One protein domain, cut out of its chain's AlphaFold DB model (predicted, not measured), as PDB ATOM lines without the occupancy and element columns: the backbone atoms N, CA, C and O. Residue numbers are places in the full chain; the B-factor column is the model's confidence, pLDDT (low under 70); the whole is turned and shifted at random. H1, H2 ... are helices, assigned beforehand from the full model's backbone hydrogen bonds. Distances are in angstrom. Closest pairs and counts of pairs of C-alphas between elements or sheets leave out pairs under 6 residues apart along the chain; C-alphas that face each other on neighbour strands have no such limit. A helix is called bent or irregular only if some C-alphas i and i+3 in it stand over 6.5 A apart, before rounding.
ATOM      1  N   THR A 304      35.516 -13.981  44.979       94.31
ATOM      2  CA  THR A 304      34.672 -12.799  44.778       94.31
ATOM      3  C   THR A 304      33.315 -12.962  45.461       94.31
ATOM      4  O   THR A 304      32.929 -12.085  46.234       94.31
ATOM      5  N   ILE A 305      32.635 -14.101  45.266       90.75
ATOM      6  CA  ILE A 305      31.369 -14.453  45.939       90.75
ATOM      7  C   ILE A 305      31.527 -14.329  47.454       90.75
ATOM      8  O   ILE A 305      30.752 -13.636  48.114       90.75
ATOM      9  N   ARG A 306      32.576 -14.950  48.004       91.56
ATOM     10  CA  ARG A 306      32.850 -14.916  49.443       91.56
ATOM     11  C   ARG A 306      32.939 -13.504  49.979       91.56
ATOM     12  O   ARG A 306      32.318 -13.210  50.994       91.56
ATOM     13  N   GLN A 307      33.688 -12.644  49.299       91.81
ATOM     14  CA  GLN A 307      33.859 -11.270  49.737       91.81
ATOM     15  C   GLN A 307      32.537 -10.508  49.761       91.81
ATOM     16  O   GLN A 307      32.213  -9.870  50.768       91.81
ATOM     17  N   VAL A 308      31.811 -10.510  48.639       91.12
ATOM     18  CA  VAL A 308      30.600  -9.692  48.513       91.12
ATOM     19  C   VAL A 308      29.532 -10.164  49.492       91.12
ATOM     20  O   VAL A 308      28.856  -9.339  50.106       91.12
ATOM     21  N   GLU A 309      29.438 -11.473  49.727       91.00
ATOM     22  CA  GLU A 309      28.513 -12.041  50.701       91.00
ATOM     23  C   GLU A 309      28.950 -11.842  52.155       91.00
ATOM     24  O   GLU A 309      28.103 -11.578  53.013       91.00
ATOM     25  N   ASP A 310      30.251 -11.934  52.457       90.50
ATOM     26  CA  ASP A 310      30.800 -11.577  53.768       90.50
ATOM     27  C   ASP A 310      30.387 -10.146  54.115       90.50
ATOM     28  O   ASP A 310      29.804  -9.896  55.177       90.50
ATOM     29  N   TYR A 311      30.596  -9.212  53.188       90.69
ATOM     30  CA  TYR A 311      30.183  -7.833  53.383       90.69
ATOM     31  C   TYR A 311      28.661  -7.677  53.485       90.69
ATOM     32  O   TYR A 311      28.193  -7.027  54.421       90.69
ATOM     33  N   ALA A 312      27.883  -8.286  52.585       89.81
ATOM     34  CA  ALA A 312      26.422  -8.217  52.589       89.81
ATOM     35  C   ALA A 312      25.822  -8.733  53.908       89.81
ATOM     36  O   ALA A 312      24.940  -8.099  54.496       89.81
ATOM     37  N   TYR A 313      26.334  -9.853  54.425       90.38
ATOM     38  CA  TYR A 313      25.899 -10.408  55.702       90.38
ATOM     39  C   TYR A 313      26.283  -9.499  56.877       90.38
ATOM     40  O   TYR A 313      25.469  -9.260  57.769       90.38
ATOM     41  N   HIS A 314      27.492  -8.930  56.880       87.38
ATOM     42  CA  HIS A 314      27.908  -7.993  57.927       87.38
ATOM     43  C   HIS A 314      27.189  -6.637  57.851       87.38
ATOM     44  O   HIS A 314      26.929  -6.036  58.893       87.38
ATOM     45  N   ALA A 315      26.836  -6.151  56.661       84.44
ATOM     46  CA  ALA A 315      25.983  -4.978  56.462       84.44
ATOM     47  C   ALA A 315      24.603  -5.206  57.099       84.44
ATOM     48  O   ALA A 315      24.208  -4.478  58.007       84.44
ATOM     49  N   ARG A 316      23.968  -6.343  56.790       86.38
ATOM     50  CA  ARG A 316      22.736  -6.799  57.451       86.38
ATOM     51  C   ARG A 316      22.840  -6.812  58.981       86.38
ATOM     52  O   ARG A 316      21.926  -6.339  59.655       86.38
ATOM     53  N   LEU A 317      23.922  -7.355  59.542       84.69
ATOM     54  CA  LEU A 317      24.117  -7.369  60.997       84.69
ATOM     55  C   LEU A 317      24.260  -5.947  61.565       84.69
ATOM     56  O   LEU A 317      23.668  -5.644  62.601       84.69
ATOM     57  N   ARG A 318      25.003  -5.062  60.886       78.81
ATOM     58  CA  ARG A 318      25.162  -3.649  61.280       78.81
ATOM     59  C   ARG A 318      23.834  -2.895  61.264       78.81
ATOM     60  O   ARG A 318      23.555  -2.183  62.223       78.81
ATOM     61  N   ALA A 319      22.997  -3.096  60.247       77.25
ATOM     62  CA  ALA A 319      21.652  -2.521  60.200       77.25
ATOM     63  C   ALA A 319      20.778  -2.999  61.374       77.25
ATOM     64  O   ALA A 319      20.003  -2.226  61.935       77.25
ATOM     65  N   GLY A 320      20.946  -4.254  61.807       74.19
ATOM     66  CA  GLY A 320      20.345  -4.757  63.045       74.19
ATOM     67  C   GLY A 320      20.873  -4.062  64.306       74.19
ATOM     68  O   GLY A 320      20.101  -3.728  65.201       74.19
ATOM     69  N   ALA A 321      22.179  -3.802  64.362       69.12
ATOM     70  CA  ALA A 321      22.852  -3.190  65.507       69.12
ATOM     71  C   ALA A 321      22.574  -1.692  65.685       69.12
ATOM     72  O   ALA A 321      22.534  -1.216  66.817       69.12
ATOM     73  N   ALA A 322      22.376  -0.962  64.587       65.50
ATOM     74  CA  ALA A 322      22.078   0.472  64.593       65.50
ATOM     75  C   ALA A 322      20.684   0.803  65.164       65.50
ATOM     76  O   ALA A 322      20.352   1.969  65.360       65.50
ATOM     77  N   ARG A 323      19.848  -0.207  65.434       69.00
ATOM     78  CA  ARG A 323      18.522  -0.021  66.037       69.00
ATOM     79  C   ARG A 323      18.652   0.515  67.459       69.00
ATOM     80  O   ARG A 323      19.512   0.056  68.200       69.00
ATOM     81  N   ALA A 324      17.739   1.381  67.885       63.69
ATOM     82  CA  ALA A 324      17.569   1.631  69.314       63.69
ATOM     83  C   ALA A 324      17.293   0.296  70.032       63.69
ATOM     84  O   ALA A 324      16.555  -0.547  69.510       63.69
ATOM     85  N   PRO A 418      12.830  -7.727  58.037       81.81
ATOM     86  CA  PRO A 418      12.424  -7.478  56.657       81.81
ATOM     87  C   PRO A 418      11.868  -6.070  56.400       81.81
ATOM     88  O   PRO A 418      11.915  -5.610  55.258       81.81
ATOM     89  N   ALA A 419      11.344  -5.382  57.424       82.31
ATOM     90  CA  ALA A 419      10.772  -4.042  57.286       82.31
ATOM     91  C   ALA A 419      11.840  -2.945  57.137       82.31
ATOM     92  O   ALA A 419      11.540  -1.851  56.662       82.31
ATOM     93  N   ARG A 420      13.088  -3.224  57.536       77.69
ATOM     94  CA  ARG A 420      14.209  -2.272  57.496       77.69
ATOM     95  C   ARG A 420      15.480  -2.943  56.956       77.69
ATOM     96  O   ARG A 420      16.432  -3.138  57.718       77.69
ATOM     97  N   PRO A 421      15.504  -3.338  55.668       77.62
ATOM     98  CA  PRO A 421      16.699  -3.903  55.048       77.62
ATOM     99  C   PRO A 421      17.816  -2.854  54.971       77.62
ATOM    100  O   PRO A 421      17.548  -1.656  54.877       77.62
ATOM    101  N   ASP A 422      19.073  -3.302  54.970       78.75
ATOM    102  CA  ASP A 422      20.202  -2.409  54.705       78.75
ATOM    103  C   ASP A 422      20.162  -1.961  53.228       78.75
ATOM    104  O   ASP A 422      20.258  -2.819  52.339       78.75
ATOM    105  N   PRO A 423      20.029  -0.653  52.930       76.62
ATOM    106  CA  PRO A 423      19.976  -0.165  51.554       76.62
ATOM    107  C   PRO A 423      21.275  -0.433  50.778       76.62
ATOM    108  O   PRO A 423      21.249  -0.504  49.549       76.62
ATOM    109  N   ALA A 424      22.400  -0.649  51.471       80.00
ATOM    110  CA  ALA A 424      23.681  -0.996  50.866       80.00
ATOM    111  C   ALA A 424      23.625  -2.288  50.039       80.00
ATOM    112  O   ALA A 424      24.412  -2.441  49.108       80.00
ATOM    113  N   LEU A 425      22.713  -3.211  50.367       81.00
ATOM    114  CA  LEU A 425      22.654  -4.533  49.747       81.00
ATOM    115  C   LEU A 425      22.401  -4.461  48.236       81.00
ATOM    116  O   LEU A 425      23.045  -5.180  47.479       81.00
ATOM    117  N   VAL A 426      21.518  -3.563  47.792       78.50
ATOM    118  CA  VAL A 426      21.241  -3.363  46.359       78.50
ATOM    119  C   VAL A 426      22.459  -2.763  45.653       78.50
ATOM    120  O   VAL A 426      22.797  -3.167  44.545       78.50
ATOM    121  N   GLY A 427      23.196  -1.874  46.321       80.94
ATOM    122  CA  GLY A 427      24.429  -1.296  45.778       80.94
ATOM    123  C   GLY A 427      25.534  -2.320  45.488       80.94
ATOM    124  O   GLY A 427      26.441  -2.019  44.721       80.94
ATOM    125  N   LEU A 428      25.457  -3.526  46.063       85.38
ATOM    126  CA  LEU A 428      26.418  -4.613  45.837       85.38
ATOM    127  C   LEU A 428      26.078  -5.493  44.628       85.38
ATOM    128  O   LEU A 428      26.881  -6.343  44.261       85.38
ATOM    129  N   THR A 429      24.889  -5.334  44.042       80.94
ATOM    130  CA  THR A 429      24.374  -6.246  43.005       80.94
ATOM    131  C   THR A 429      24.765  -5.862  41.573       80.94
ATOM    132  O   THR A 429      24.394  -6.578  40.654       80.94
ATOM    133  N   ASP A 430      25.526  -4.769  41.392       86.62
ATOM    134  CA  ASP A 430      26.021  -4.255  40.096       86.62
ATOM    135  C   ASP A 430      24.985  -4.325  38.956       86.62
ATOM    136  O   ASP A 430      25.279  -4.737  37.836       86.62
ATOM    137  N   LEU A 431      23.737  -3.969  39.267       82.88
ATOM    138  CA  LEU A 431      22.621  -4.101  38.336       82.88
ATOM    139  C   LEU A 431      22.699  -3.048  37.236       82.88
ATOM    140  O   LEU A 431      22.958  -1.868  37.479       82.88
ATOM    141  N   GLY A 432      22.427  -3.484  36.018       81.44
ATOM    142  CA  GLY A 432      22.389  -2.664  34.826       81.44
ATOM    143  C   GLY A 432      21.002  -2.097  34.500       81.44
ATOM    144  O   GLY A 432      20.049  -2.134  35.292       81.44
ATOM    145  N   PRO A 433      20.864  -1.506  33.298       79.00
ATOM    146  CA  PRO A 433      19.648  -0.809  32.887       79.00
ATOM    147  C   PRO A 433      18.425  -1.719  32.750       79.00
ATOM    148  O   PRO A 433      17.301  -1.255  32.945       79.00
ATOM    149  N   VAL A 434      18.625  -2.989  32.385       75.12
ATOM    150  CA  VAL A 434      17.532  -3.947  32.161       75.12
ATOM    151  C   VAL A 434      16.905  -4.324  33.495       75.12
ATOM    152  O   VAL A 434      15.690  -4.198  33.654       75.12
ATOM    153  N   ALA A 435      17.732  -4.692  34.477       74.00
ATOM    154  CA  ALA A 435      17.276  -4.996  35.824       74.00
ATOM    155  C   ALA A 435      16.546  -3.802  36.450       74.00
ATOM    156  O   ALA A 435      15.455  -3.968  36.988       74.00
ATOM    157  N   HIS A 436      17.087  -2.587  36.306       73.25
ATOM    158  CA  HIS A 436      16.457  -1.376  36.836       73.25
ATOM    159  C   HIS A 436      15.079  -1.071  36.233       73.25
ATOM    160  O   HIS A 436      14.210  -0.592  36.954       73.25
ATOM    161  N   ARG A 437      14.855  -1.342  34.940       73.69
ATOM    162  CA  ARG A 437      13.548  -1.118  34.290       73.69
ATOM    163  C   ARG A 437      12.505  -2.160  34.675       73.69
ATOM    164  O   ARG A 437      11.317  -1.860  34.676       73.69
ATOM    165  N   LEU A 438      12.946  -3.380  34.961       69.31
ATOM    166  CA  LEU A 438      12.068  -4.499  35.290       69.31
ATOM    167  C   LEU A 438      11.868  -4.663  36.811       69.31
ATOM    168  O   LEU A 438      11.032  -5.461  37.227       69.31
ATOM    169  N   ALA A 439      12.611  -3.927  37.651       66.31
ATOM    170  CA  ALA A 439      12.660  -4.119  39.105       66.31
ATOM    171  C   ALA A 439      11.304  -4.053  39.823       66.31
ATOM    172  O   ALA A 439      11.088  -4.724  40.832       66.31
ATOM    173  N   ASP A 440      10.373  -3.272  39.286       63.34
ATOM    174  CA  ASP A 440       9.048  -3.112  39.879       63.34
ATOM    175  C   ASP A 440       8.036  -4.156  39.376       63.34
ATOM    176  O   ASP A 440       6.973  -4.324  39.979       63.34
ATOM    177  N   THR A 441       8.357  -4.895  38.304       63.66
ATOM    178  CA  THR A 441       7.423  -5.807  37.625       63.66
ATOM    179  C   THR A 441       7.620  -7.281  37.986       63.66
ATOM    180  O   THR A 441       6.642  -8.028  38.010       63.66
ATOM    181  N   VAL A 442       8.838  -7.722  38.328       60.53
ATOM    182  CA  VAL A 442       9.130  -9.139  38.634       60.53
ATOM    183  C   VAL A 442       9.378  -9.349  40.128       60.53
ATOM    184  O   VAL A 442      10.327  -8.827  40.704       60.53
ATOM    185  N   ARG A 443       8.564 -10.197  40.767       63.12
ATOM    186  CA  ARG A 443       8.730 -10.603  42.175       63.12
ATOM    187  C   ARG A 443       9.199 -12.056  42.267       63.12
ATOM    188  O   ARG A 443       8.405 -12.948  42.550       63.12
ATOM    189  N   ALA A 444      10.484 -12.307  42.025       58.28
ATOM    190  CA  ALA A 444      11.062 -13.644  42.170       58.28
ATOM    191  C   ALA A 444      11.598 -13.883  43.602       58.28
ATOM    192  O   ALA A 444      12.255 -13.001  44.165       58.28
ATOM    193  N   PRO A 445      11.359 -15.059  44.220       63.34
ATOM    194  CA  PRO A 445      11.974 -15.403  45.498       63.34
ATOM    195  C   PRO A 445      13.474 -15.693  45.331       63.34
ATOM    196  O   PRO A 445      13.901 -16.265  44.332       63.34
ATOM    197  N   VAL A 446      14.279 -15.405  46.363       61.81
ATOM    198  CA  VAL A 446      15.735 -15.692  46.387       61.81
ATOM    199  C   VAL A 446      16.059 -17.175  46.122       61.81
ATOM    200  O   VAL A 446      17.128 -17.502  45.626       61.81
ATOM    201  N   ALA A 447      15.142 -18.098  46.417       60.38
ATOM    202  CA  ALA A 447      15.327 -19.514  46.097       60.38
ATOM    203  C   ALA A 447      15.324 -19.787  44.581       60.38
ATOM    204  O   ALA A 447      16.106 -20.608  44.113       60.38
ATOM    205  N   ALA A 448      14.496 -19.071  43.811       58.69
ATOM    206  CA  ALA A 448      14.469 -19.192  42.354       58.69
ATOM    207  C   ALA A 448      15.778 -18.681  41.741       58.69
ATOM    208  O   ALA A 448      16.323 -19.329  40.856       58.69
ATOM    209  N   ALA A 449      16.324 -17.590  42.288       59.03
ATOM    210  CA  ALA A 449      17.638 -17.055  41.944       59.03
ATOM    211  C   ALA A 449      18.758 -18.105  42.090       59.03
ATOM    212  O   ALA A 449      19.536 -18.331  41.168       59.03
ATOM    213  N   TRP A 450      18.802 -18.798  43.229       59.62
ATOM    214  CA  TRP A 450      19.799 -19.843  43.476       59.62
ATOM    215  C   TRP A 450      19.571 -21.117  42.675       59.62
ATOM    216  O   TRP A 450      20.547 -21.731  42.257       59.62
ATOM    217  N   ALA A 451      18.322 -21.511  42.425       59.41
ATOM    218  CA  ALA A 451      18.029 -22.618  41.518       59.41
ATOM    219  C   ALA A 451      18.568 -22.316  40.110       59.41
ATOM    220  O   ALA A 451      19.231 -23.155  39.511       59.41
ATOM    221  N   ALA A 452      18.374 -21.084  39.637       57.09
ATOM    222  CA  ALA A 452      18.925 -20.579  38.384       57.09
ATOM    223  C   ALA A 452      20.465 -20.647  38.350       57.09
ATOM    224  O   ALA A 452      21.040 -21.179  37.399       57.09
ATOM    225  N   VAL A 453      21.139 -20.170  39.403       59.47
ATOM    226  CA  VAL A 453      22.609 -20.228  39.525       59.47
ATOM    227  C   VAL A 453      23.116 -21.667  39.600       59.47
ATOM    228  O   VAL A 453      24.084 -22.002  38.928       59.47
ATOM    229  N   ALA A 454      22.466 -22.535  40.376       59.06
ATOM    230  CA  ALA A 454      22.851 -23.936  40.508       59.06
ATOM    231  C   ALA A 454      22.706 -24.686  39.178       59.06
ATOM    232  O   ALA A 454      23.624 -25.397  38.780       59.06
ATOM    233  N   LEU A 455      21.603 -24.474  38.456       57.75
ATOM    234  CA  LEU A 455      21.406 -25.022  37.113       57.75
ATOM    235  C   LEU A 455      22.469 -24.501  36.138       57.75
ATOM    236  O   LEU A 455      23.027 -25.282  35.373       57.75
ATOM    237  N   SER A 456      22.809 -23.213  36.223       54.00
ATOM    238  CA  SER A 456      23.849 -22.581  35.400       54.00
ATOM    239  C   SER A 456      25.245 -23.131  35.691       54.00
ATOM    240  O   SER A 456      26.009 -23.399  34.769       54.00
ATOM    241  N   ALA A 457      25.575 -23.345  36.966       58.00
ATOM    242  CA  ALA A 457      26.848 -23.905  37.397       58.00
ATOM    243  C   ALA A 457      26.976 -25.385  37.013       58.00
ATOM    244  O   ALA A 457      28.010 -25.788  36.493       58.00
ATOM    245  N   VAL A 458      25.922 -26.186  37.213       57.38
ATOM    246  CA  VAL A 458      25.879 -27.592  36.773       57.38
ATOM    247  C   VAL A 458      26.034 -27.679  35.258       57.38
ATOM    248  O   VAL A 458      26.803 -28.503  34.774       57.38
ATOM    249  N   ALA A 459      25.365 -26.802  34.510       54.69
ATOM    250  CA  ALA A 459      25.491 -26.757  33.063       54.69
ATOM    251  C   ALA A 459      26.902 -26.334  32.614       54.69
ATOM    252  O   ALA A 459      27.492 -27.006  31.774       54.69
ATOM    253  N   ALA A 460      27.488 -25.292  33.211       55.25
ATOM    254  CA  ALA A 460      28.856 -24.858  32.914       55.25
ATOM    255  C   ALA A 460      29.898 -25.946  33.234       55.25
ATOM    256  O   ALA A 460      30.808 -26.185  32.440       55.25
ATOM    257  N   LEU A 461      29.732 -26.650  34.359       55.69
ATOM    258  CA  LEU A 461      30.575 -27.786  34.731       55.69
ATOM    259  C   LEU A 461      30.403 -28.958  33.761       55.69
ATOM    260  O   LEU A 461      31.401 -29.534  33.347       55.69
ATOM    261  N   ALA A 462      29.176 -29.284  33.345       54.22
ATOM    262  CA  ALA A 462      28.921 -30.344  32.369       54.22
ATOM    263  C   ALA A 462      29.563 -30.045  31.000       54.22
ATOM    264  O   ALA A 462      30.103 -30.951  30.367       54.22
ATOM    265  N   VAL A 463      29.567 -28.777  30.569       53.03
ATOM    266  CA  VAL A 463      30.236 -28.333  29.334       53.03
ATOM    267  C   VAL A 463      31.760 -28.415  29.458       53.03
ATOM    268  O   VAL A 463      32.411 -28.974  28.575       53.03
ATOM    269  N   GLY A 464      32.331 -27.930  30.565       50.97
ATOM    270  CA  GLY A 464      33.776 -28.009  30.811       50.97
ATOM    271  C   GLY A 464      34.287 -29.449  30.938       50.97
ATOM    272  O   GLY A 464      35.335 -29.792  30.397       50.97
ATOM    273  N   TRP A 465      33.517 -30.323  31.593       46.78
ATOM    274  CA  TRP A 465      33.869 -31.736  31.751       46.78
ATOM    275  C   TRP A 465      33.730 -32.511  30.432       46.78
ATOM    276  O   TRP A 465      34.606 -33.302  30.090       46.78
ATOM    277  N   GLY A 466      32.688 -32.229  29.642       44.75
ATOM    278  CA  GLY A 466      32.503 -32.820  28.313       44.75
ATOM    279  C   GLY A 466      33.604 -32.439  27.315       44.75
ATOM    280  O   GLY A 466      34.057 -33.291  26.553       44.75
ATOM    281  N   GLY A 467      34.098 -31.196  27.361       46.38
ATOM    282  CA  GLY A 467      35.209 -30.730  26.520       46.38
ATOM    283  C   GLY A 467      36.549 -31.414  26.821       46.38
ATOM    284  O   GLY A 467      37.315 -31.695  25.903       46.38
ATOM    285  N   SER A 468      36.800 -31.767  28.088       42.06
ATOM    286  CA  SER A 468      38.010 -32.494  28.505       42.06
ATOM    287  C   SER A 468      38.010 -33.975  28.105       42.06
ATOM    288  O   SER A 468      39.079 -34.578  28.060       42.06
ATOM    289  N   SER A 482      22.973 -28.764  23.085       49.22
ATOM    290  CA  SER A 482      22.927 -28.894  24.550       49.22
ATOM    291  C   SER A 482      23.670 -27.759  25.265       49.22
ATOM    292  O   SER A 482      23.203 -27.272  26.293       49.22
ATOM    293  N   THR A 483      24.775 -27.280  24.688       51.94
ATOM    294  CA  THR A 483      25.525 -26.097  25.146       51.94
ATOM    295  C   THR A 483      24.736 -24.804  24.921       51.94
ATOM    296  O   THR A 483      24.652 -23.978  25.827       51.94
ATOM    297  N   ALA A 484      24.072 -24.649  23.773       47.03
ATOM    298  CA  ALA A 484      23.213 -23.499  23.492       47.03
ATOM    299  C   ALA A 484      21.974 -23.432  24.408       47.03
ATOM    300  O   ALA A 484      21.664 -22.365  24.929       47.03
ATOM    301  N   LEU A 485      21.293 -24.556  24.674       48.88
ATOM    302  CA  LEU A 485      20.160 -24.614  25.616       48.88
ATOM    303  C   LEU A 485      20.583 -24.334  27.065       48.88
ATOM    304  O   LEU A 485      19.864 -23.648  27.791       48.88
ATOM    305  N   ALA A 486      21.762 -24.805  27.474       51.25
ATOM    306  CA  ALA A 486      22.371 -24.468  28.757       51.25
ATOM    307  C   ALA A 486      22.660 -22.965  28.873       51.25
ATOM    308  O   ALA A 486      22.278 -22.338  29.855       51.25
ATOM    309  N   VAL A 487      23.274 -22.371  27.849       51.19
ATOM    310  CA  VAL A 487      23.569 -20.934  27.781       51.19
ATOM    311  C   VAL A 487      22.285 -20.099  27.777       51.19
ATOM    312  O   VAL A 487      22.205 -19.110  28.500       51.19
ATOM    313  N   VAL A 488      21.244 -20.522  27.054       51.22
ATOM    314  CA  VAL A 488      19.914 -19.891  27.083       51.22
ATOM    315  C   VAL A 488      19.279 -20.002  28.471       51.22
ATOM    316  O   VAL A 488      18.751 -19.012  28.967       51.22
ATOM    317  N   ALA A 489      19.378 -21.149  29.147       52.75
ATOM    318  CA  ALA A 489      18.898 -21.301  30.519       52.75
ATOM    319  C   ALA A 489      19.665 -20.404  31.508       52.75
ATOM    320  O   ALA A 489      19.043 -19.821  32.391       52.75
ATOM    321  N   VAL A 490      20.982 -20.232  31.325       51.78
ATOM    322  CA  VAL A 490      21.836 -19.338  32.132       51.78
ATOM    323  C   VAL A 490      21.513 -17.862  31.876       51.78
ATOM    324  O   VAL A 490      21.456 -17.065  32.810       51.78
ATOM    325  N   VAL A 491      21.241 -17.489  30.625       50.91
ATOM    326  CA  VAL A 491      20.791 -16.144  30.248       50.91
ATOM    327  C   VAL A 491      19.410 -15.840  30.813       50.91
ATOM    328  O   VAL A 491      19.217 -14.781  31.404       50.91
ATOM    329  N   VAL A 492      18.459 -16.766  30.691       52.25
ATOM    330  CA  VAL A 492      17.102 -16.614  31.237       52.25
ATOM    331  C   VAL A 492      17.145 -16.558  32.768       52.25
ATOM    332  O   VAL A 492      16.491 -15.710  33.370       52.25
ATOM    333  N   ALA A 493      17.987 -17.373  33.405       51.09
ATOM    334  CA  ALA A 493      18.309 -17.290  34.827       51.09
ATOM    335  C   ALA A 493      18.886 -15.915  35.222       51.09
ATOM    336  O   ALA A 493      18.382 -15.285  36.150       51.09
ATOM    337  N   GLY A 494      19.887 -15.417  34.488       50.12
ATOM    338  CA  GLY A 494      20.507 -14.096  34.655       50.12
ATOM    339  C   GLY A 494      19.534 -12.927  34.489       50.12
ATOM    340  O   GLY A 494      19.558 -11.972  35.265       50.12
ATOM    341  N   MET A 495      18.623 -13.025  33.521       48.44
ATOM    342  CA  MET A 495      17.591 -12.022  33.243       48.44
ATOM    343  C   MET A 495      16.474 -12.007  34.298       48.44
ATOM    344  O   MET A 495      15.915 -10.948  34.581       48.44
ATOM    345  N   LEU A 496      16.174 -13.147  34.931       49.56
ATOM    346  CA  LEU A 496      15.198 -13.245  36.025       49.56
ATOM    347  C   LEU A 496      15.765 -12.798  37.389       49.56
ATOM    348  O   LEU A 496      14.991 -12.528  38.311       49.56
ATOM    349  N   LEU A 497      17.093 -12.688  37.522       52.56
ATOM    350  CA  LEU A 497      17.782 -12.319  38.766       52.56
ATOM    351  C   LEU A 497      17.716 -10.823  39.099       52.56
ATOM    352  O   LEU A 497      17.594 -10.474  40.268       52.56
ATOM    353  N   GLY A 498      17.771  -9.946  38.097       56.12
ATOM    354  CA  GLY A 498      17.839  -8.493  38.295       56.12
ATOM    355  C   GLY A 498      16.570  -7.831  38.860       56.12
ATOM    356  O   GLY A 498      16.666  -7.031  39.794       56.12
ATOM    357  N   PRO A 499      15.370  -8.138  38.343       52.84
ATOM    358  CA  PRO A 499      14.201  -7.361  38.718       52.84
ATOM    359  C   PRO A 499      13.595  -7.718  40.089       52.84
ATOM    360  O   PRO A 499      12.999  -6.879  40.750       52.84
ATOM    361  N   GLY A 500      13.860  -8.913  40.622       57.59
ATOM    362  CA  GLY A 500      13.465  -9.265  41.990       57.59
ATOM    363  C   GLY A 500      14.338  -8.647  43.090       57.59
ATOM    364  O   GLY A 500      13.986  -8.768  44.262       57.59
ATOM    365  N   CYS A 501      15.466  -8.001  42.761       64.62
ATOM    366  CA  CYS A 501      16.530  -7.650  43.711       64.62
ATOM    367  C   CYS A 501      16.063  -6.803  44.905       64.62
ATOM    368  O   CYS A 501      16.437  -7.086  46.043       64.62
ATOM    369  N   ALA A 502      15.205  -5.804  44.685       63.12
ATOM    370  CA  ALA A 502      14.700  -4.949  45.763       63.12
ATOM    371  C   ALA A 502      13.755  -5.702  46.722       63.12
ATOM    372  O   ALA A 502      13.776  -5.483  47.935       63.12
ATOM    373  N   ALA A 503      12.944  -6.628  46.200       64.94
ATOM    374  CA  ALA A 503      12.108  -7.508  47.014       64.94
ATOM    375  C   ALA A 503      12.944  -8.602  47.704       64.94
ATOM    376  O   ALA A 503      12.743  -8.892  48.883       64.94
ATOM    377  N   ALA A 504      13.929  -9.155  47.000       67.12
ATOM    378  CA  ALA A 504      14.882 -10.142  47.487       67.12
ATOM    379  C   ALA A 504      15.778  -9.588  48.604       67.12
ATOM    380  O   ALA A 504      16.060 -10.310  49.556       67.12
ATOM    381  N   ALA A 505      16.147  -8.305  48.563       71.50
ATOM    382  CA  ALA A 505      16.894  -7.634  49.627       71.50
ATOM    383  C   ALA A 505      16.150  -7.633  50.977       71.50
ATOM    384  O   ALA A 505      16.781  -7.617  52.034       71.50
ATOM    385  N   ARG A 506      14.811  -7.713  50.954       77.06
ATOM    386  CA  ARG A 506      13.958  -7.860  52.148       77.06
ATOM    387  C   ARG A 506      13.812  -9.311  52.620       77.06
ATOM    388  O   ARG A 506      13.254  -9.557  53.686       77.06
ATOM    389  N   SER A 507      14.312 -10.285  51.862       82.62
ATOM    390  CA  SER A 507      14.275 -11.698  52.244       82.62
ATOM    391  C   SER A 507      15.314 -12.024  53.316       82.62
ATOM    392  O   SER A 507      16.429 -11.499  53.318       82.62
ATOM    393  N   ARG A 508      15.011 -13.024  54.155       85.00
ATOM    394  CA  ARG A 508      15.989 -13.645  55.067       85.00
ATOM    395  C   ARG A 508      17.214 -14.195  54.336       85.00
ATOM    396  O   ARG A 508      18.237 -14.399  54.978       85.00
ATOM    397  N   LEU A 509      17.144 -14.435  53.031       85.75
ATOM    398  CA  LEU A 509      18.273 -14.897  52.223       85.75
ATOM    399  C   LEU A 509      18.831 -13.817  51.285       85.75
ATOM    400  O   LEU A 509      19.739 -14.106  50.519       85.75
ATOM    401  N   GLY A 510      18.352 -12.570  51.366       81.31
ATOM    402  CA  GLY A 510      18.752 -11.492  50.451       81.31
ATOM    403  C   GLY A 510      20.252 -11.197  50.426       81.31
ATOM    404  O   GLY A 510      20.779 -10.780  49.404       81.31
ATOM    405  N   TRP A 511      20.965 -11.475  51.520       87.19
ATOM    406  CA  TRP A 511      22.419 -11.302  51.618       87.19
ATOM    407  C   TRP A 511      23.227 -12.175  50.642       87.19
ATOM    408  O   TRP A 511      24.374 -11.844  50.366       87.19
ATOM    409  N   LEU A 512      22.636 -13.253  50.119       85.88
ATOM    410  CA  LEU A 512      23.249 -14.138  49.122       85.88
ATOM    411  C   LEU A 512      23.168 -13.586  47.687       85.88
ATOM    412  O   LEU A 512      23.774 -14.125  46.769       85.88
ATOM    413  N   LEU A 513      22.364 -12.546  47.462       80.94
ATOM    414  CA  LEU A 513      22.045 -12.055  46.123       80.94
ATOM    415  C   LEU A 513      23.268 -11.517  45.351       80.94
ATOM    416  O   LEU A 513      23.418 -11.901  44.192       80.94
ATOM    417  N   PRO A 514      24.173 -10.703  45.943       86.56
ATOM    418  CA  PRO A 514      25.381 -10.263  45.239       86.56
ATOM    419  C   PRO A 514      26.268 -11.434  44.799       86.56
ATOM    420  O   PRO A 514      26.786 -11.439  43.685       86.56
ATOM    421  N   GLY A 515      26.400 -12.451  45.658       86.50
ATOM    422  CA  GLY A 515      27.154 -13.665  45.354       86.50
ATOM    423  C   GLY A 515      26.521 -14.479  44.229       86.50
ATOM    424  O   GLY A 515      27.221 -14.906  43.318       86.50
ATOM    425  N   ALA A 516      25.195 -14.625  44.226       79.62
ATOM    426  CA  ALA A 516      24.463 -15.310  43.159       79.62
ATOM    427  C   ALA A 516      24.674 -14.652  41.781       79.62
ATOM    428  O   ALA A 516      24.893 -15.347  40.790       79.62
ATOM    429  N   ILE A 517      24.661 -13.317  41.717       80.38
ATOM    430  CA  ILE A 517      24.898 -12.569  40.473       80.38
ATOM    431  C   ILE A 517      26.344 -12.761  39.995       80.38
ATOM    432  O   ILE A 517      26.562 -13.109  38.834       80.38
ATOM    433  N   ALA A 518      27.324 -12.623  40.896       87.50
ATOM    434  CA  ALA A 518      28.732 -12.864  40.577       87.50
ATOM    435  C   ALA A 518      28.991 -14.317  40.128       87.50
ATOM    436  O   ALA A 518      29.788 -14.553  39.220       87.50
ATOM    437  N   ALA A 519      28.297 -15.289  40.728       83.81
ATOM    438  CA  ALA A 519      28.353 -16.693  40.332       83.81
ATOM    439  C   ALA A 519      27.797 -16.916  38.920       83.81
ATOM    440  O   ALA A 519      28.390 -17.669  38.151       83.81
ATOM    441  N   GLY A 520      26.689 -16.255  38.571       77.69
ATOM    442  CA  GLY A 520      26.095 -16.317  37.235       77.69
ATOM    443  C   GLY A 520      27.027 -15.764  36.155       77.69
ATOM    444  O   GLY A 520      27.303 -16.457  35.176       77.69
ATOM    445  N   GLU A 521      27.573 -14.561  36.361       86.06
ATOM    446  CA  GLU A 521      28.542 -13.960  35.429       86.06
ATOM    447  C   GLU A 521      29.807 -14.832  35.311       86.06
ATOM    448  O   GLU A 521      30.256 -15.136  34.205       86.06
ATOM    449  N   GLY A 522      30.331 -15.321  36.441       87.12
ATOM    450  CA  GLY A 522      31.463 -16.247  36.476       87.12
ATOM    451  C   GLY A 522      31.216 -17.550  35.717       87.12
ATOM    452  O   GLY A 522      32.083 -17.986  34.964       87.12
ATOM    453  N   ALA A 523      30.030 -18.151  35.857       80.06
ATOM    454  CA  ALA A 523      29.666 -19.387  35.167       80.06
ATOM    455  C   ALA A 523      29.567 -19.202  33.645       80.06
ATOM    456  O   ALA A 523      30.037 -20.061  32.900       80.06
ATOM    457  N   VAL A 524      29.009 -18.079  33.173       80.50
ATOM    458  CA  VAL A 524      28.949 -17.762  31.735       80.50
ATOM    459  C   VAL A 524      30.340 -17.569  31.158       80.50
ATOM    460  O   VAL A 524      30.671 -18.178  30.141       80.50
ATOM    461  N   VAL A 525      31.172 -16.755  31.811       87.62
ATOM    462  CA  VAL A 525      32.536 -16.510  31.333       87.62
ATOM    463  C   VAL A 525      33.343 -17.802  31.346       87.62
ATOM    464  O   VAL A 525      34.035 -18.084  30.372       87.62
ATOM    465  N   LEU A 526      33.208 -18.625  32.391       83.88
ATOM    466  CA  LEU A 526      33.837 -19.941  32.465       83.88
ATOM    467  C   LEU A 526      33.405 -20.845  31.302       83.88
ATOM    468  O   LEU A 526      34.268 -21.413  30.640       83.88
ATOM    469  N   ALA A 527      32.103 -20.949  31.020       76.81
ATOM    470  CA  ALA A 527      31.577 -21.800  29.951       76.81
ATOM    471  C   ALA A 527      32.068 -21.366  28.561       76.81
ATOM    472  O   ALA A 527      32.495 -22.201  27.766       76.81
ATOM    473  N   VAL A 528      32.062 -20.057  28.283       81.75
ATOM    474  CA  VAL A 528      32.574 -19.506  27.019       81.75
ATOM    475  C   VAL A 528      34.088 -19.693  26.908       81.75
ATOM    476  O   VAL A 528      34.601 -19.996  25.833       81.75
ATOM    477  N   THR A 529      34.810 -19.552  28.019       85.25
ATOM    478  CA  THR A 529      36.271 -19.682  28.054       85.25
ATOM    479  C   THR A 529      36.728 -21.132  27.919       85.25
ATOM    480  O   THR A 529      37.716 -21.381  27.241       85.25
ATOM    481  N   ALA A 530      36.000 -22.094  28.491       78.38
ATOM    482  CA  ALA A 530      36.328 -23.519  28.409       78.38
ATOM    483  C   ALA A 530      36.339 -24.062  26.967       78.38
ATOM    484  O   ALA A 530      36.972 -25.077  26.697       78.38
ATOM    485  N   GLY A 531      35.659 -23.388  26.031       75.31
ATOM    486  CA  GLY A 531      35.702 -23.713  24.603       75.31
ATOM    487  C   GLY A 531      36.928 -23.172  23.854       75.31
ATOM    488  O   GLY A 531      37.062 -23.432  22.660       75.31
ATOM    489  N   LEU A 532      37.802 -22.397  24.505       84.69
ATOM    490  CA  LEU A 532      38.974 -21.781  23.883       84.69
ATOM    491  C   LEU A 532      40.238 -22.640  24.059       84.69
ATOM    492  O   LEU A 532      40.381 -23.337  25.066       84.69
ATOM    493  N   PRO A 533      41.224 -22.525  23.147       88.50
ATOM    494  CA  PRO A 533      42.562 -23.068  23.363       88.50
ATOM    495  C   PRO A 533      43.168 -22.589  24.697       88.50
ATOM    496  O   PRO A 533      43.044 -21.401  25.009       88.50
ATOM    497  N   PRO A 534      43.901 -23.432  25.454       88.38
ATOM    498  CA  PRO A 534      44.416 -23.076  26.786       88.38
ATOM    499  C   PRO A 534      45.217 -21.765  26.837       88.38
ATOM    500  O   PRO A 534      45.096 -20.981  27.775       88.38
ATOM    501  N   TRP A 535      45.993 -21.464  25.793       88.38
ATOM    502  CA  TRP A 535      46.788 -20.232  25.693       88.38
ATOM    503  C   TRP A 535      45.955 -18.954  25.494       88.38
ATOM    504  O   TRP A 535      46.498 -17.857  25.581       88.38
ATOM    505  N   GLN A 536      44.652 -19.074  25.234       93.69
ATOM    506  CA  GLN A 536      43.704 -17.964  25.105       93.69
ATOM    507  C   GLN A 536      42.803 -17.793  26.333       93.69
ATOM    508  O   GLN A 536      42.202 -16.731  26.513       93.69
ATOM    509  N   GLN A 537      42.702 -18.814  27.187       92.69
ATOM    510  CA  GLN A 537      41.747 -18.830  28.297       92.69
ATOM    511  C   GLN A 537      42.036 -17.772  29.378       92.69
ATOM    512  O   GLN A 537      41.130 -17.353  30.102       92.69
ATOM    513  N   TRP A 538      43.263 -17.243  29.430       95.94
ATOM    514  CA  TRP A 538      43.625 -16.105  30.284       95.94
ATOM    515  C   TRP A 538      42.734 -14.875  30.058       95.94
ATOM    516  O   TRP A 538      42.555 -14.075  30.975       95.94
ATOM    517  N   ALA A 539      42.159 -14.712  28.862       96.94
ATOM    518  CA  ALA A 539      41.302 -13.574  28.551       96.94
ATOM    519  C   ALA A 539      40.011 -13.598  29.393       96.94
ATOM    520  O   ALA A 539      39.617 -12.572  29.951       96.94
ATOM    521  N   GLY A 540      39.407 -14.778  29.573       95.56
ATOM    522  CA  GLY A 540      38.265 -14.960  30.472       95.56
ATOM    523  C   GLY A 540      38.631 -14.711  31.938       95.56
ATOM    524  O   GLY A 540      37.879 -14.073  32.675       95.56
ATOM    525  N   TYR A 541      39.833 -15.127  32.347       97.06
ATOM    526  CA  TYR A 541      40.363 -14.812  33.675       97.06
ATOM    527  C   TYR A 541      40.540 -13.306  33.891       97.06
ATOM    528  O   TYR A 541      40.142 -12.788  34.932       97.06
ATOM    529  N   ALA A 542      41.081 -12.582  32.909       97.38
ATOM    530  CA  ALA A 542      41.245 -11.132  32.978       97.38
ATOM    531  C   ALA A 542      39.895 -10.403  33.085       97.38
ATOM    532  O   ALA A 542      39.769  -9.464  33.874       97.38
ATOM    533  N   TRP A 543      38.871 -10.866  32.357       97.25
ATOM    534  CA  TRP A 543      37.504 -10.351  32.479       97.25
ATOM    535  C   TRP A 543      36.958 -10.513  33.901       97.25
ATOM    536  O   TRP A 543      36.522  -9.540  34.514       97.25
ATOM    537  N   ILE A 544      37.034 -11.723  34.463       96.00
ATOM    538  CA  ILE A 544      36.564 -11.980  35.830       96.00
ATOM    539  C   ILE A 544      37.410 -11.243  36.870       96.00
ATOM    540  O   ILE A 544      36.860 -10.747  37.849       96.00
ATOM    541  N   GLY A 545      38.714 -11.083  36.646       96.75
ATOM    542  CA  GLY A 545      39.576 -10.250  37.483       96.75
ATOM    543  C   GLY A 545      39.133  -8.783  37.511       96.75
ATOM    544  O   GLY A 545      39.103  -8.174  38.581       96.75
ATOM    545  N   ALA A 546      38.724  -8.228  36.365       96.50
ATOM    546  CA  ALA A 546      38.175  -6.876  36.278       96.50
ATOM    547  C   ALA A 546      36.842  -6.747  37.034       96.50
ATOM    548  O   ALA A 546      36.673  -5.826  37.834       96.50
ATOM    549  N   VAL A 547      35.917  -7.690  36.822       95.19
ATOM    550  CA  VAL A 547      34.625  -7.742  37.532       95.19
ATOM    551  C   VAL A 547      34.842  -7.855  39.041       95.19
ATOM    552  O   VAL A 547      34.240  -7.115  39.820       95.19
ATOM    553  N   ALA A 548      35.746  -8.739  39.464       95.50
ATOM    554  CA  ALA A 548      36.103  -8.904  40.861       95.50
ATOM    555  C   ALA A 548      36.636  -7.591  41.444       95.50
ATOM    556  O   ALA A 548      36.143  -7.152  42.481       95.50
ATOM    557  N   TRP A 549      37.576  -6.921  40.763       95.31
ATOM    558  CA  TRP A 549      38.099  -5.623  41.194       95.31
ATOM    559  C   TRP A 549      36.981  -4.601  41.440       95.31
ATOM    560  O   TRP A 549      36.954  -3.977  42.501       95.31
ATOM    561  N   HIS A 550      36.019  -4.482  40.520       94.12
ATOM    562  CA  HIS A 550      34.877  -3.568  40.657       94.12
ATOM    563  C   HIS A 550      33.983  -3.902  41.851       94.12
ATOM    564  O   HIS A 550      33.588  -3.012  42.608       94.12
ATOM    565  N   LEU A 551      33.694  -5.185  42.072       92.81
ATOM    566  CA  LEU A 551      32.902  -5.631  43.220       92.81
ATOM    567  C   LEU A 551      33.634  -5.390  44.550       92.81
ATOM    568  O   LEU A 551      33.009  -4.979  45.535       92.81
ATOM    569  N   TYR A 552      34.957  -5.577  44.581       91.75
ATOM    570  CA  TYR A 552      35.802  -5.230  45.727       91.75
ATOM    571  C   TYR A 552      35.778  -3.724  46.000       91.75
ATOM    572  O   TYR A 552      35.460  -3.300  47.114       91.75
ATOM    573  N   ASP A 553      36.057  -2.910  44.987       92.56
ATOM    574  CA  ASP A 553      36.054  -1.454  45.080       92.56
ATOM    575  C   ASP A 553      34.691  -0.922  45.553       92.56
ATOM    576  O   ASP A 553      34.601  -0.195  46.546       92.56
ATOM    577  N   THR A 554      33.603  -1.388  44.937       91.12
ATOM    578  CA  THR A 554      32.227  -1.051  45.320       91.12
ATOM    579  C   THR A 554      31.918  -1.421  46.768       91.12
ATOM    580  O   THR A 554      31.388  -0.595  47.514       91.12
ATOM    581  N   THR A 555      32.317  -2.614  47.209       91.25
ATOM    582  CA  THR A 555      32.141  -3.065  48.595       91.25
ATOM    583  C   THR A 555      32.791  -2.102  49.594       91.25
ATOM    584  O   THR A 555      32.159  -1.670  50.562       91.25
ATOM    585  N   TYR A 556      34.047  -1.720  49.357       88.00
ATOM    586  CA  TYR A 556      34.788  -0.829  50.252       88.00
ATOM    587  C   TYR A 556      34.300   0.622  50.197       88.00
ATOM    588  O   TYR A 556      34.270   1.296  51.234       88.00
ATOM    589  N   ARG A 557      33.859   1.101  49.029       88.06
ATOM    590  CA  ARG A 557      33.244   2.429  48.893       88.06
ATOM    591  C   ARG A 557      31.928   2.515  49.641       88.06
ATOM    592  O   ARG A 557      31.769   3.438  50.438       88.06
ATOM    593  N   ILE A 558      31.033   1.543  49.478       87.62
ATOM    594  CA  ILE A 558      29.770   1.504  50.225       87.62
ATOM    595  C   ILE A 558      30.060   1.418  51.723       87.62
ATOM    596  O   ILE A 558      29.468   2.153  52.510       87.62
ATOM    597  N   ARG A 559      31.025   0.583  52.130       84.25
ATOM    598  CA  ARG A 559      31.435   0.452  53.535       84.25
ATOM    599  C   ARG A 559      31.868   1.771  54.157       84.25
ATOM    600  O   ARG A 559      31.571   2.002  55.327       84.25
ATOM    601  N   SER A 560      32.607   2.573  53.402       81.62
ATOM    602  CA  SER A 560      33.325   3.730  53.936       81.62
ATOM    603  C   SER A 560      32.614   5.057  53.698       81.62
ATOM    604  O   SER A 560      32.778   5.991  54.473       81.62
ATOM    605  N   THR A 561      31.840   5.152  52.618       79.25
ATOM    606  CA  THR A 561      31.160   6.382  52.186       79.25
ATOM    607  C   THR A 561      29.637   6.261  52.221       79.25
ATOM    608  O   THR A 561      28.949   7.268  52.084       79.25
ATOM    609  N   GLY A 562      29.097   5.044  52.368       79.12
ATOM    610  CA  GLY A 562      27.662   4.767  52.258       79.12
ATOM    611  C   GLY A 562      27.115   4.861  50.831       79.12
ATOM    612  O   GLY A 562      25.914   4.705  50.635       79.12
ATOM    613  N   ARG A 563      27.966   5.126  49.832       78.94
ATOM    614  CA  ARG A 563      27.560   5.346  48.439       78.94
ATOM    615  C   ARG A 563      27.952   4.165  47.560       78.94
ATOM    616  O   ARG A 563      29.085   3.688  47.623       78.94
ATOM    617  N   GLY A 564      26.988   3.707  46.764       76.81
ATOM    618  CA  GLY A 564      27.190   2.726  45.698       76.81
ATOM    619  C   GLY A 564      27.779   3.346  44.427       76.81
ATOM    620  O   GLY A 564      28.026   4.556  44.396       76.81
ATOM    621  N   PRO A 565      27.996   2.527  43.383       79.75
ATOM    622  CA  PRO A 565      28.537   2.993  42.115       79.75
ATOM    623  C   PRO A 565      27.579   3.983  41.447       79.75
ATOM    624  O   PRO A 565      26.353   3.883  41.571       79.75
ATOM    625  N   ALA A 566      28.135   4.959  40.732       81.69
ATOM    626  CA  ALA A 566      27.330   5.970  40.059       81.69
ATOM    627  C   ALA A 566      26.424   5.347  38.966       81.69
ATOM    628  O   ALA A 566      26.905   4.544  38.163       81.69
ATOM    629  N   PRO A 567      25.145   5.761  38.833       80.56
ATOM    630  CA  PRO A 567      24.214   5.150  37.874       80.56
ATOM    631  C   PRO A 567      24.663   5.212  36.408       80.56
ATOM    632  O   PRO A 567      24.288   4.363  35.603       80.56
ATOM    633  N   TRP A 568      25.458   6.220  36.032       82.19
ATOM    634  CA  TRP A 568      25.985   6.342  34.670       82.19
ATOM    635  C   TRP A 568      27.016   5.253  34.347       82.19
ATOM    636  O   TRP A 568      27.047   4.781  33.213       82.19
ATOM    637  N   VAL A 569      27.801   4.804  35.334       85.31
ATOM    638  CA  VAL A 569      28.762   3.705  35.159       85.31
ATOM    639  C   VAL A 569      28.036   2.399  34.936       85.31
ATOM    640  O   VAL A 569      28.394   1.666  34.023       85.31
ATOM    641  N   ALA A 570      26.987   2.126  35.714       79.81
ATOM    642  CA  ALA A 570      26.167   0.933  35.527       79.81
ATOM    643  C   ALA A 570      25.541   0.885  34.119       79.81
ATOM    644  O   ALA A 570      25.450  -0.176  33.512       79.81
ATOM    645  N   ARG A 571      25.172   2.042  33.544       84.75
ATOM    646  CA  ARG A 571      24.698   2.122  32.148       84.75
ATOM    647  C   ARG A 571      25.813   1.898  31.133       84.75
ATOM    648  O   ARG A 571      25.603   1.160  30.180       84.75
ATOM    649  N   LEU A 572      26.972   2.526  31.330       89.38
ATOM    650  CA  LEU A 572      28.109   2.430  30.410       89.38
ATOM    651  C   LEU A 572      28.711   1.020  30.380       89.38
ATOM    652  O   LEU A 572      29.055   0.508  29.323       89.38
ATOM    653  N   THR A 573      28.805   0.390  31.547       91.31
ATOM    654  CA  THR A 573      29.349  -0.964  31.731       91.31
ATOM    655  C   THR A 573      28.279  -2.047  31.649       91.31
ATOM    656  O   THR A 573      28.582  -3.209  31.889       91.31
ATOM    657  N   LEU A 574      27.039  -1.668  31.314       89.31
ATOM    658  CA  LEU A 574      25.858  -2.522  31.149       89.31
ATOM    659  C   LEU A 574      25.401  -3.305  32.398       89.31
ATOM    660  O   LEU A 574      24.401  -4.019  32.317       89.31
ATOM    661  N   GLY A 575      26.084  -3.161  33.539       88.31
ATOM    662  CA  GLY A 575      25.861  -3.970  34.740       88.31
ATOM    663  C   GLY A 575      26.128  -5.461  34.517       88.31
ATOM    664  O   GLY A 575      26.481  -5.893  33.416       88.31
ATOM    665  N   ALA A 576      25.966  -6.264  35.563       86.06
ATOM    666  CA  ALA A 576      26.233  -7.699  35.514       86.06
ATOM    667  C   ALA A 576      25.366  -8.416  34.469       86.06
ATOM    668  O   ALA A 576      25.871  -9.232  33.695       86.06
ATOM    669  N   GLU A 577      24.074  -8.088  34.375       79.12
ATOM    670  CA  GLU A 577      23.185  -8.739  33.415       79.12
ATOM    671  C   GLU A 577      23.497  -8.334  31.973       79.12
ATOM    672  O   GLU A 577      23.538  -9.191  31.092       79.12
ATOM    673  N   GLY A 578      23.779  -7.056  31.710       85.00
ATOM    674  CA  GLY A 578      24.066  -6.596  30.357       85.00
ATOM    675  C   GLY A 578      25.431  -7.068  29.856       85.00
ATOM    676  O   GLY A 578      25.549  -7.437  28.689       85.00
ATOM    677  N   ARG A 579      26.438  -7.162  30.737       90.62
ATOM    678  CA  ARG A 579      27.720  -7.818  30.431       90.62
ATOM    679  C   ARG A 579      27.550  -9.297  30.120       90.62
ATOM    680  O   ARG A 579      28.083  -9.774  29.123       90.62
ATOM    681  N   THR A 580      26.775 -10.007  30.935       85.06
ATOM    682  CA  THR A 580      26.502 -11.434  30.724       85.06
ATOM    683  C   THR A 580      25.801 -11.664  29.382       85.06
ATOM    684  O   THR A 580      26.208 -12.529  28.607       85.06
ATOM    685  N   LEU A 581      24.800 -10.839  29.059       82.00
ATOM    686  CA  LEU A 581      24.114 -10.864  27.765       82.00
ATOM    687  C   LEU A 581      25.048 -10.543  26.603       82.00
ATOM    688  O   LEU A 581      24.959 -11.194  25.569       82.00
ATOM    689  N   LEU A 582      25.947  -9.571  26.771       88.56
ATOM    690  CA  LEU A 582      26.932  -9.217  25.755       88.56
ATOM    691  C   LEU A 582      27.861 -10.395  25.451       88.56
ATOM    692  O   LEU A 582      28.059 -10.710  24.283       88.56
ATOM    693  N   VAL A 583      28.387 -11.068  26.478       86.81
ATOM    694  CA  VAL A 583      29.253 -12.246  26.311       86.81
ATOM    695  C   VAL A 583      28.525 -13.356  25.558       86.81
ATOM    696  O   VAL A 583      29.072 -13.923  24.611       86.81
ATOM    697  N   VAL A 584      27.274 -13.634  25.928       78.88
ATOM    698  CA  VAL A 584      26.482 -14.676  25.266       78.88
ATOM    699  C   VAL A 584      26.120 -14.295  23.838       78.88
ATOM    700  O   VAL A 584      26.272 -15.121  22.946       78.88
ATOM    701  N   ALA A 585      25.675 -13.062  23.595       80.25
ATOM    702  CA  ALA A 585      25.344 -12.589  22.257       80.25
ATOM    703  C   ALA A 585      26.574 -12.617  21.340       80.25
ATOM    704  O   ALA A 585      26.483 -13.087  20.211       80.25
ATOM    705  N   TRP A 586      27.733 -12.178  21.839       85.62
ATOM    706  CA  TRP A 586      28.996 -12.223  21.103       85.62
ATOM    707  C   TRP A 586      29.340 -13.649  20.673       85.62
ATOM    708  O   TRP A 586      29.603 -13.901  19.499       85.62
ATOM    709  N   TRP A 587      29.262 -14.589  21.615       79.06
ATOM    710  CA  TRP A 587      29.520 -16.001  21.352       79.06
ATOM    711  C   TRP A 587      28.487 -16.621  20.397       79.06
ATOM    712  O   TRP A 587      28.863 -17.304  19.448       79.06
ATOM    713  N   ALA A 588      27.195 -16.334  20.584       74.31
ATOM    714  CA  ALA A 588      26.102 -16.852  19.755       74.31
ATOM    715  C   ALA A 588      26.146 -16.341  18.304       74.31
ATOM    716  O   ALA A 588      25.713 -17.040  17.392       74.31
ATOM    717  N   LEU A 589      26.704 -15.148  18.079       81.25
ATOM    718  CA  LEU A 589      26.963 -14.600  16.744       81.25
ATOM    719  C   LEU A 589      28.184 -15.238  16.055       81.25
ATOM    720  O   LEU A 589      28.543 -14.832  14.953       81.25
ATOM    721  N   GLY A 590      28.844 -16.212  16.692       77.56
ATOM    722  CA  GLY A 590      30.053 -16.853  16.175       77.56
ATOM    723  C   GLY A 590      31.296 -15.963  16.241       77.56
ATOM    724  O   GLY A 590      32.318 -16.291  15.638       77.56
ATOM    725  N   LEU A 591      31.235 -14.835  16.959       87.12
ATOM    726  CA  LEU A 591      32.385 -13.956  17.142       87.12
ATOM    727  C   LEU A 591      33.337 -14.557  18.179       87.12
ATOM    728  O   LEU A 591      32.926 -15.092  19.209       87.12
ATOM    729  N   HIS A 592      34.637 -14.433  17.920       89.25
ATOM    730  CA  HIS A 592      35.663 -15.028  18.767       89.25
ATOM    731  C   HIS A 592      35.682 -14.376  20.169       89.25
ATOM    732  O   HIS A 592      35.981 -13.185  20.265       89.25
ATOM    733  N   PRO A 593      35.417 -15.098  21.277       88.94
ATOM    734  CA  PRO A 593      35.257 -14.491  22.609       88.94
ATOM    735  C   PRO A 593      36.469 -13.712  23.129       88.94
ATOM    736  O   PRO A 593      36.319 -12.728  23.849       88.94
ATOM    737  N   VAL A 594      37.684 -14.111  22.738       93.75
ATOM    738  CA  VAL A 594      38.918 -13.425  23.163       93.75
ATOM    739  C   VAL A 594      38.926 -11.958  22.745       93.75
ATOM    740  O   VAL A 594      39.429 -11.131  23.499       93.75
ATOM    741  N   THR A 595      38.360 -11.603  21.585       94.44
ATOM    742  CA  THR A 595      38.353 -10.200  21.137       94.44
ATOM    743  C   THR A 595      37.515  -9.335  22.074       94.44
ATOM    744  O   THR A 595      37.960  -8.255  22.463       94.44
ATOM    745  N   LEU A 596      36.363  -9.846  22.520       94.69
ATOM    746  CA  LEU A 596      35.536  -9.187  23.524       94.69
ATOM    747  C   LEU A 596      36.274  -9.064  24.857       94.69
ATOM    748  O   LEU A 596      36.280  -7.989  25.446       94.69
ATOM    749  N   PHE A 597      36.903 -10.135  25.341       96.06
ATOM    750  CA  PHE A 597      37.547 -10.119  26.654       96.06
ATOM    751  C   PHE A 597      38.790  -9.222  26.705       96.06
ATOM    752  O   PHE A 597      38.930  -8.430  27.637       96.06
ATOM    753  N   VAL A 598      39.662  -9.292  25.696       95.50
ATOM    754  CA  VAL A 598      40.913  -8.516  25.638       95.50
ATOM    755  C   VAL A 598      40.653  -7.020  25.485       95.50
ATOM    756  O   VAL A 598      41.389  -6.220  26.055       95.50
ATOM    757  N   VAL A 599      39.609  -6.625  24.753       95.31
ATOM    758  CA  VAL A 599      39.243  -5.208  24.589       95.31
ATOM    759  C   VAL A 599      38.345  -4.737  25.733       95.31
ATOM    760  O   VAL A 599      38.542  -3.658  26.290       95.31
ATOM    761  N   GLY A 600      37.362  -5.549  26.111       94.88
ATOM    762  CA  GLY A 600      36.348  -5.185  27.087       94.88
ATOM    763  C   GLY A 600      36.877  -5.103  28.515       94.88
ATOM    764  O   GLY A 600      36.543  -4.146  29.207       94.88
ATOM    765  N   ALA A 601      37.741  -6.023  28.961       95.38
ATOM    766  CA  ALA A 601      38.246  -5.992  30.337       95.38
ATOM    767  C   ALA A 601      39.039  -4.702  30.662       95.38
ATOM    768  O   ALA A 601      38.732  -4.068  31.676       95.38
ATOM    769  N   PRO A 602      39.977  -4.224  29.814       95.69
ATOM    770  CA  PRO A 602      40.621  -2.924  30.012       95.69
ATOM    771  C   PRO A 602      39.647  -1.744  29.971       95.69
ATOM    772  O   PRO A 602      39.758  -0.846  30.803       95.69
ATOM    773  N   LEU A 603      38.678  -1.733  29.046       95.25
ATOM    774  CA  LEU A 603      37.683  -0.656  28.963       95.25
ATOM    775  C   LEU A 603      36.823  -0.575  30.229       95.25
ATOM    776  O   LEU A 603      36.608   0.517  30.761       95.25
ATOM    777  N   LEU A 604      36.380  -1.726  30.742       95.12
ATOM    778  CA  LEU A 604      35.649  -1.826  32.001       95.12
ATOM    779  C   LEU A 604      36.494  -1.306  33.170       95.12
ATOM    780  O   LEU A 604      36.033  -0.444  33.919       95.12
ATOM    781  N   LEU A 605      37.751  -1.750  33.283       94.69
ATOM    782  CA  LEU A 605      38.677  -1.273  34.315       94.69
ATOM    783  C   LEU A 605      38.897   0.238  34.243       94.69
ATOM    784  O   LEU A 605      38.841   0.899  35.274       94.69
ATOM    785  N   VAL A 606      39.102   0.810  33.055       94.44
ATOM    786  CA  VAL A 606      39.260   2.264  32.892       94.44
ATOM    787  C   VAL A 606      38.021   3.002  33.399       94.44
ATOM    788  O   VAL A 606      38.155   3.969  34.154       94.44
ATOM    789  N   CYS A 607      36.822   2.530  33.047       93.12
ATOM    790  CA  CYS A 607      35.569   3.124  33.510       93.12
ATOM    791  C   CYS A 607      35.436   3.053  35.039       93.12
ATOM    792  O   CYS A 607      35.154   4.066  35.685       93.12
ATOM    793  N   TRP A 608      35.670   1.879  35.628       94.25
ATOM    794  CA  TRP A 608      35.513   1.673  37.064       94.25
ATOM    795  C   TRP A 608      36.609   2.356  37.891       94.25
ATOM    796  O   TRP A 608      36.313   2.932  38.933       94.25
ATOM    797  N   VAL A 609      37.857   2.398  37.416       92.25
ATOM    798  CA  VAL A 609      38.949   3.153  38.057       92.25
ATOM    799  C   VAL A 609      38.680   4.654  37.998       92.25
ATOM    800  O   VAL A 609      38.897   5.357  38.990       92.25
ATOM    801  N   ALA A 610      38.184   5.167  36.867       91.25
ATOM    802  CA  ALA A 610      37.819   6.575  36.740       91.25
ATOM    803  C   ALA A 610      36.705   6.960  37.723       91.25
ATOM    804  O   ALA A 610      36.807   7.991  38.398       91.25
ATOM    805  N   GLU A 611      35.675   6.122  37.856       90.81
ATOM    806  CA  GLU A 611      34.602   6.362  38.817       90.81
ATOM    807  C   GLU A 611      35.050   6.167  40.264       90.81
ATOM    808  O   GLU A 611      34.752   7.027  41.086       90.81
ATOM    809  N   SER A 612      35.847   5.143  40.576       90.19
ATOM    810  CA  SER A 612      36.451   4.974  41.903       90.19
ATOM    811  C   SER A 612      37.230   6.217  42.310       90.19
ATOM    812  O   SER A 612      36.967   6.820  43.355       90.19
ATOM    813  N   ARG A 613      38.109   6.706  41.428       88.56
ATOM    814  CA  ARG A 613      38.853   7.945  41.654       88.56
ATOM    815  C   ARG A 613      37.919   9.129  41.888       88.56
ATOM    816  O   ARG A 613      38.205   9.945  42.760       88.56
ATOM    817  N   TYR A 614      36.843   9.264  41.115       86.19
ATOM    818  CA  TYR A 614      35.869  10.341  41.293       86.19
ATOM    819  C   TYR A 614      35.156  10.246  42.650       86.19
ATOM    820  O   TYR A 614      35.105  11.235  43.385       86.19
ATOM    821  N   SER A 615      34.689   9.055  43.015       84.19
ATOM    822  CA  SER A 615      33.937   8.769  44.237       84.19
ATOM    823  C   SER A 615      34.772   8.951  45.509       84.19
ATOM    824  O   SER A 615      34.252   9.422  46.522       84.19
ATOM    825  N   TRP A 616      36.082   8.685  45.462       85.12
ATOM    826  CA  TRP A 616      36.992   8.908  46.591       85.12
ATOM    827  C   TRP A 616      37.435  10.373  46.775       85.12
ATOM    828  O   TRP A 616      37.876  10.731  47.871       85.12
ATOM    829  N   ARG A 617      37.296  11.254  45.766       84.94
ATOM    830  CA  ARG A 617      37.759  12.663  45.837       84.94
ATOM    831  C   ARG A 617      37.214  13.446  47.040       84.94
ATOM    832  O   ARG A 617      38.023  14.101  47.697       84.94
ATOM    833  N   PRO A 618      35.902  13.433  47.357       82.44
ATOM    834  CA  PRO A 618      35.375  14.215  48.476       82.44
ATOM    835  C   PRO A 618      35.933  13.743  49.822       82.44
ATOM    836  O   PRO A 618      36.295  14.564  50.660       82.44
ATOM    837  N   THR A 619      36.047  12.427  50.006       77.44
ATOM    838  CA  THR A 619      36.587  11.823  51.230       77.44
ATOM    839  C   THR A 619      38.074  12.126  51.386       77.44
ATOM    840  O   THR A 619      38.511  12.485  52.475       77.44
ATOM    841  N   ALA A 620      38.843  12.058  50.295       75.94
ATOM    842  CA  ALA A 620      40.261  12.404  50.300       75.94
ATOM    843  C   ALA A 620      40.512  13.897  50.582       75.94
ATOM    844  O   ALA A 620      41.501  14.229  51.226       75.94
TER     845      ALA A 620
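This is residues 304 to 324, 418 to 468 and 482 to 620 of the 627 residues of a protein of Terracoccus luteus (UniProt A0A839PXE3). Seven long helices make an up-and-down bundle around H7, with H1, H4, H5, H10 and H8 packed round that core helix and H11 covering H8 on the side away from H4. The short helices H2, H3, H6 and H9 come between the long ones along the chain. The 211 printed residues hold eleven named helices, H1 to H11 in order, and no named strand: all helix. The whole is compact, with a radius of gyration of the C-alphas of 17.0 A and spans of 57 by 38 by 28 A.

H1, residues 304 to 321, touches the hub H7, residues 510 to 530, opposite ways at a shallow tilt of 7 degrees; the closest C-alphas, of Ile 305 and Gly 515, are 4.3 A apart. H2, residues 424 to 427, touches H1, with C-alphas of Ala 312 and Leu 425 at 6.0 A. H3, residues 433 to 438, touches H10, residues 575 to 588, about perpendicular at 74 degrees; the closest C-alphas, of Pro 433 and Gly 575, are 7.2 A apart. H4, residues 446 to 468, touches H7 the same way at a shallow tilt of 20 degrees, closest at C-alphas of Ala 460 and Ala 527, 5.1 A. H5, residues 482 to 497, touches H4 opposite ways, closest at C-alphas of Ala 452 and Ala 493, 4.9 A. H6, residues 501 to 504, only just touches H7, with 3 pairs of C-alphas within 8 A, the closest those of Ala 504 and Gly 510, 5.1 A. H7 and H8, residues 538 to 561, form a helical hairpin, closest at C-alphas of Thr 529 and Gly 540, 5.7 A. H7 touches H10 the same way, closest at C-alphas of Glu 521 and Thr 580, 5.7 A. H10 and H11, residues 593 to 620, form another hairpin. H11 touches H8 the same way at 17 degrees, a shallow tilt, closest at C-alphas of Trp 543 and Ala 601, 4.9 A. H9, residues 567 to 572, only just touches H11, with 3 pairs within 8 A, the closest those of Val 569 and Cys 607, 7.0 A. H4 and H11 are apart. Every O i to N i+4 pair is within hydrogen-bond range in H1, H3, H4, H5, H8, H9 and H10, against 15 of 17 in H7 and 21 of 24 in H11; H2 and H6 are too short for such a pair.

H1 begins at C-alpha 304 (34.672, -12.799, 44.778) and measures 25.7 A; H4 measures 33.1 A, H5 22.4 A, H7 30.6 A, H8 33.8 A and H10 19.8 A. H11, 38.9 A, ends at C-alpha 620 (40.261, 12.404, 50.300) and has a kink of 26 degrees near residue 600. H7 and H11 are irregular: C-alphas 511 and 514 are 7.1 A apart, and 615 and 618 are 7.0 A apart.

The C-alphas farthest apart, of Ala 324 and Pro 533, are 57.8 A apart. Residues 325 to 417 and 469 to 481 are not printed, with C-alpha gaps of 16.4 A and 16.0 A. Of the links printed whole, no link is long. The mean pLDDT of the printed part is 78.0; residues 321 to 324, 438 to 468 and 482 to 504 are under 70.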